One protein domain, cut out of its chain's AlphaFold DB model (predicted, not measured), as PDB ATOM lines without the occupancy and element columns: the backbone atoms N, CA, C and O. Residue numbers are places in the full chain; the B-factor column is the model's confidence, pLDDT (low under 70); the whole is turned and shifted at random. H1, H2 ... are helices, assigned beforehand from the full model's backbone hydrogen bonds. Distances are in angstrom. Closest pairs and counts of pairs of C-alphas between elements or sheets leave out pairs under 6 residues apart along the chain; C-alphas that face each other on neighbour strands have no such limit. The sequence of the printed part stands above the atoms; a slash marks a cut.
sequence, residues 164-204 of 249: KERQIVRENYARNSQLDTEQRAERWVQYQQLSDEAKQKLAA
ATOM      1  N   LYS A 164     150.591 206.740  93.866       76.06
ATOM      2  CA  LYS A 164     151.813 205.997  94.206       76.06
ATOM      3  C   LYS A 164     151.621 204.488  94.039       76.06
ATOM      4  O   LYS A 164     152.440 203.842  93.391       76.06
ATOM      5  N   GLU A 165     150.518 203.929  94.533       75.94
ATOM      6  CA  GLU A 165     150.215 202.499  94.372       75.94
ATOM      7  C   GLU A 165     150.018 202.127  92.900       75.94
ATOM      8  O   GLU A 165     150.514 201.098  92.445       75.94
ATOM      9  N   ARG A 166     149.381 202.999  92.108       76.62
ATOM     10  CA  ARG A 166     149.255 202.790  90.657       76.62
ATOM     11  C   ARG A 166     150.613 202.742  89.957       76.62
ATOM     12  O   ARG A 166     150.747 202.011  88.981       76.62
ATOM     13  N   GLN A 167     151.598 203.516  90.412       76.50
ATOM     14  CA  GLN A 167     152.945 203.496  89.841       76.50
ATOM     15  C   GLN A 167     153.659 202.174  90.146       76.50
ATOM     16  O   GLN A 167     154.135 201.523  89.220       76.50
ATOM     17  N   ILE A 168     153.611 201.718  91.401       74.00
ATOM     18  CA  ILE A 168     154.151 200.411  91.818       74.00
ATOM     19  C   ILE A 168     153.520 199.281  90.997       74.00
ATOM     20  O   ILE A 168     154.197 198.381  90.509       74.00
ATOM     21  N   VAL A 169     152.207 199.344  90.790       72.75
ATOM     22  CA  VAL A 169     151.475 198.371  89.980       72.75
ATOM     23  C   VAL A 169     151.942 198.373  88.517       72.75
ATOM     24  O   VAL A 169     152.121 197.298  87.943       72.75
ATOM     25  N   ARG A 170     152.177 199.547  87.908       75.25
ATOM     26  CA  ARG A 170     152.728 199.634  86.542       75.25
ATOM     27  C   ARG A 170     154.135 199.059  86.458       75.25
ATOM     28  O   ARG A 170     154.429 198.365  85.494       75.25
ATOM     29  N   GLU A 171     154.986 199.329  87.441       79.50
ATOM     30  CA  GLU A 171     156.360 198.814  87.488       79.50
ATOM     31  C   GLU A 171     156.381 197.290  87.651       79.50
ATOM     32  O   GLU A 171     157.088 196.591  86.923       79.50
ATOM     33  N   ASN A 172     155.539 196.759  88.539       71.50
ATOM     34  CA  ASN A 172     155.351 195.319  88.707       71.50
ATOM     35  C   ASN A 172     154.827 194.666  87.425       71.50
ATOM     36  O   ASN A 172     155.299 193.594  87.042       71.50
ATOM     37  N   TYR A 173     153.886 195.319  86.738       73.19
ATOM     38  CA  TYR A 173     153.407 194.849  85.446       73.19
ATOM     39  C   TYR A 173     154.516 194.865  84.400       73.19
ATOM     40  O   TYR A 173     154.750 193.830  83.798       73.19
ATOM     41  N   ALA A 174     155.232 195.976  84.230       78.31
ATOM     42  CA  ALA A 174     156.311 196.098  83.253       78.31
ATOM     43  C   ALA A 174     157.393 195.024  83.455       78.31
ATOM     44  O   ALA A 174     157.880 194.441  82.491       78.31
ATOM     45  N   ARG A 175     157.718 194.705  84.714       74.62
ATOM     46  CA  ARG A 175     158.640 193.614  85.060       74.62
ATOM     47  C   ARG A 175     158.094 192.245  84.659       74.62
ATOM     48  O   ARG A 175     158.829 191.409  84.150       74.62
ATOM     49  N   ASN A 176     156.810 191.994  84.905       67.75
ATOM     50  CA  ASN A 176     156.204 190.688  84.661       67.75
ATOM     51  C   ASN A 176     155.702 190.508  83.218       67.75
ATOM     52  O   ASN A 176     155.515 189.375  82.776       67.75
ATOM     53  N   SER A 177     155.476 191.596  82.474       71.69
ATOM     54  CA  SER A 177     154.981 191.607  81.093       71.69
ATOM     55  C   SER A 177     156.050 191.182  80.087       71.69
ATOM     56  O   SER A 177     155.705 190.714  79.012       71.69
ATOM     57  N   GLN A 178     157.329 191.286  80.458       73.94
ATOM     58  CA  GLN A 178     158.478 190.906  79.626       73.94
ATOM     59  C   GLN A 178     158.662 189.393  79.457       73.94
ATOM     60  O   GLN A 178     159.410 188.968  78.586       73.94
ATOM     61  N   LEU A 179     158.011 188.576  80.287       70.62
ATOM     62  CA  LEU A 179     158.060 187.122  80.142       70.62
ATOM     63  C   LEU A 179     157.175 186.693  78.973       70.62
ATOM     64  O   LEU A 179     156.087 187.238  78.798       70.62
ATOM     65  N   ASP A 180     157.598 185.709  78.189       73.38
ATOM     66  CA  ASP A 180     156.696 185.132  77.196       73.38
ATOM     67  C   ASP A 180     155.576 184.320  77.882       73.38
ATOM     68  O   ASP A 180     155.708 183.894  79.037       73.38
ATOM     69  N   THR A 181     154.422 184.156  77.228       71.75
ATOM     70  CA  THR A 181     153.304 183.370  77.776       71.75
ATOM     71  C   THR A 181     153.705 181.938  78.123       71.75
ATOM     72  O   THR A 181     153.277 181.440  79.166       71.75
ATOM     73  N   GLU A 182     154.571 181.321  77.318       74.44
ATOM     74  CA  GLU A 182     155.067 179.963  77.547       74.44
ATOM     75  C   GLU A 182     155.981 179.910  78.779       74.44
ATOM     76  O   GLU A 182     155.737 179.151  79.717       74.44
ATOM     77  N   GLN A 183     156.930 180.843  78.875       78.50
ATOM     78  CA  GLN A 183     157.852 180.946  80.012       78.50
ATOM     79  C   GLN A 183     157.132 181.167  81.350       78.50
ATOM     80  O   GLN A 183     157.576 180.698  82.402       78.50
ATOM     81  N   ARG A 184     156.007 181.895  81.348       72.12
ATOM     82  CA  ARG A 184     155.180 182.050  82.556       72.12
ATOM     83  C   ARG A 184     154.530 180.733  82.968       72.12
ATOM     84  O   ARG A 184     154.490 180.439  84.162       72.12
ATOM     85  N   ALA A 185     154.017 179.969  82.005       76.62
ATOM     86  CA  ALA A 185     153.399 178.675  82.265       76.62
ATOM     87  C   ALA A 185     154.430 177.668  82.798       76.62
ATOM     88  O   ALA A 185     154.172 177.003  83.800       76.62
ATOM     89  N   GLU A 186     155.626 177.627  82.216       81.62
ATOM     90  CA  GLU A 186     156.725 176.786  82.697       81.62
ATOM     91  C   GLU A 186     157.123 177.123  84.133       81.62
ATOM     92  O   GLU A 186     157.157 176.245  84.996       81.62
ATOM     93  N   ARG A 187     157.354 178.409  84.434       79.19
ATOM     94  CA  ARG A 187     157.684 178.849  85.800       79.19
ATOM     95  C   ARG A 187     156.579 178.537  86.793       79.19
ATOM     96  O   ARG A 187     156.856 178.245  87.954       79.19
ATOM     97  N   TRP A 188     155.327 178.582  86.347       78.81
ATOM     98  CA  TRP A 188     154.207 178.169  87.172       78.81
ATOM     99  C   TRP A 188     154.246 176.677  87.497       78.81
ATOM    100  O   TRP A 188     154.104 176.295  88.659       78.81
ATOM    101  N   VAL A 189     154.478 175.831  86.495       84.50
ATOM    102  CA  VAL A 189     154.596 174.381  86.687       84.50
ATOM    103  C   VAL A 189     155.782 174.050  87.597       84.50
ATOM    104  O   VAL A 189     155.619 173.287  88.549       84.50
ATOM    105  N   GLN A 190     156.937 174.687  87.387       84.38
ATOM    106  CA  GLN A 190     158.111 174.550  88.255       84.38
ATOM    107  C   GLN A 190     157.798 174.954  89.701       84.38
ATOM    108  O   GLN A 190     158.142 174.232  90.636       84.38
ATOM    109  N   TYR A 191     157.080 176.063  89.906       76.50
ATOM    110  CA  TYR A 191     156.650 176.482  91.241       76.50
ATOM    111  C   TYR A 191     155.730 175.451  91.906       76.50
ATOM    112  O   TYR A 191     155.864 175.167  93.096       76.50
ATOM    113  N   GLN A 192     154.813 174.846  91.149       84.44
ATOM    114  CA  GLN A 192     153.910 173.821  91.673       84.44
ATOM    115  C   GLN A 192     154.658 172.569  92.142       84.44
ATOM    116  O   GLN A 192     154.257 171.988  93.154       84.44
ATOM    117  N   GLN A 193     155.751 172.218  91.462       87.81
ATOM    118  CA  GLN A 193     156.618 171.081  91.785       87.81
ATOM    119  C   GLN A 193     157.528 171.313  93.004       87.81
ATOM    120  O   GLN A 193     158.061 170.348  93.548       87.81
ATOM    121  N   LEU A 194     157.690 172.556  93.478       85.38
ATOM    122  CA  LEU A 194     158.458 172.833  94.696       85.38
ATOM    123  C   LEU A 194     157.817 172.177  95.927       85.38
ATOM    124  O   LEU A 194     156.591 172.187  96.094       85.38
ATOM    125  N   SER A 195     158.661 171.669  96.829       87.94
ATOM    126  CA  SER A 195     158.227 171.148  98.128       87.94
ATOM    127  C   SER A 195     157.635 172.256  99.007       87.94
ATOM    128  O   SER A 195     157.935 173.441  98.833       87.94
ATOM    129  N   ASP A 196     156.803 171.877  99.979       82.88
ATOM    130  CA  ASP A 196     156.186 172.833 100.908       82.88
ATOM    131  C   ASP A 196     157.244 173.639 101.684       82.88
ATOM    132  O   ASP A 196     157.085 174.843 101.879       82.88
ATOM    133  N   GLU A 197     158.369 173.014 102.045       83.44
ATOM    134  CA  GLU A 197     159.497 173.688 102.700       83.44
ATOM    135  C   GLU A 197     160.178 174.707 101.770       83.44
ATOM    136  O   GLU A 197     160.478 175.828 102.180       83.44
ATOM    137  N   ALA A 198     160.380 174.368 100.491       81.62
ATOM    138  CA  ALA A 198     160.963 175.286  99.515       81.62
ATOM    139  C   ALA A 198     160.033 176.476  99.221       81.62
ATOM    140  O   ALA A 198     160.490 177.617  99.128       81.62
ATOM    141  N   LYS A 199     158.718 176.236  99.148       82.25
ATOM    142  CA  LYS A 199     157.702 177.293  99.029       82.25
ATOM    143  C   LYS A 199     157.709 178.221 100.247       82.25
ATOM    144  O   LYS A 199     157.619 179.436 100.073       82.25
ATOM    145  N   GLN A 200     157.871 177.683 101.459       83.38
ATOM    146  CA  GLN A 200     158.005 178.485 102.683       83.38
ATOM    147  C   GLN A 200     159.291 179.315 102.690       83.38
ATOM    148  O   GLN A 200     159.241 180.502 103.000       83.38
ATOM    149  N   LYS A 201     160.427 178.737 102.281       84.81
ATOM    150  CA  LYS A 201     161.694 179.475 102.154       84.81
ATOM    151  C   LYS A 201     161.600 180.604 101.127       84.81
ATOM    152  O   LYS A 201     162.129 181.680 101.380       84.81
ATOM    153  N   LEU A 202     160.905 180.396 100.007       79.94
ATOM    154  CA  LEU A 202     160.629 181.453  99.025       79.94
ATOM    155  C   LEU A 202     159.714 182.547  99.583       79.94
ATOM    156  O   LEU A 202     159.957 183.726  99.347       79.94
ATOM    157  N   ALA A 203     158.680 182.174 100.341       78.06
ATOM    158  CA  ALA A 203     157.797 183.138 100.992       78.06
ATOM    159  C   ALA A 203     158.529 183.963 102.066       78.06
ATOM    160  O   ALA A 203     158.274 185.156 102.179       78.06
ATOM    161  N   ALA A 204     159.459 183.351 102.806       82.00
ATOM    162  CA  ALA A 204     160.282 184.015 103.816       82.00
ATOM    163  C   ALA A 204     161.372 184.923 103.216       82.00
ATOM    164  O   ALA A 204     161.776 185.894 103.845       82.00
TER     165      ALA A 204
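What this domain is: This is residues 164 to 204 of the 249 residues of the protein "DUF3106 domain-containing protein" of Glaciimonas soli (UniProt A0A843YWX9). What shape do these atoms make? Three helices follow one another in an open, flat arch with an empty middle: H1 is one leg, the tight link of residues 178 to 180 turns the corner with H1 and H2 apart, H2 slopes away as the other leg, and H3 folds back inward at the far end of H2. What is it made of, and how large is it? The printed part has 41 residues with three named helices, in the order H1, H2, H3, and no named strand, and its class is all helix. It is only just loose, close to extended, with a radius of gyration of the C-alphas of 13.3 A, and the C-alphas span 35 by 26 by 8 A.

How they stand to each other: How does the first helix stand to the second? H1, residues 164 to 177, and H2, residues 181 to 193, are apart, with no C-alpha of the one within 8 A of the other. A tight link of 3 residues, 178 to 180, joins them. How does the third helix stand to the others? H2 and H3, residues 196 to 204, are close but not clearly touching, with 1 pair of C-alphas within 8 A: the closest, those of Tyr 191 and Lys 199, are 7.9 A apart. They run opposite ways at a steep tilt of 63 degrees, with centres 16.6 A apart, while H1 and H3 are apart. What do the backbone N and O atoms show? In H1, H2 and H3 every O i to N i+4 pair is within hydrogen-bond range.

Where its parts are: Where does the first helix run? H1 goes from Lys 164, with its C-alpha at (151.813, 205.997, 94.206), to Ser 177, and measures 19.7 A from first to last C-alpha. Where is the second? H2 goes from Thr 181, with its C-alpha at (153.304, 183.370, 77.776), to Gln 193, over 18.9 A. And the third? H3 goes from Asp 196 to Ala 204, with C-alpha 204 at (160.282, 184.015, 103.816), over 12.3 A.

The domain as a whole: How far does it reach? The two C-alphas farthest apart are those of Lys 164 and Ser 195, 35.7 A, and the first and last printed C-alphas are 25.4 A apart. Which residues stand free? Residues 164 to 175, 177 to 183 and 185 to 190 do. Is anything missing or long? The printed part has no cut, and the links H1 to H2 and H2 to H3 are both tight. How confident is the model? The mean pLDDT of the printed part is 78.1, and one residue, Asn 176, is under 70.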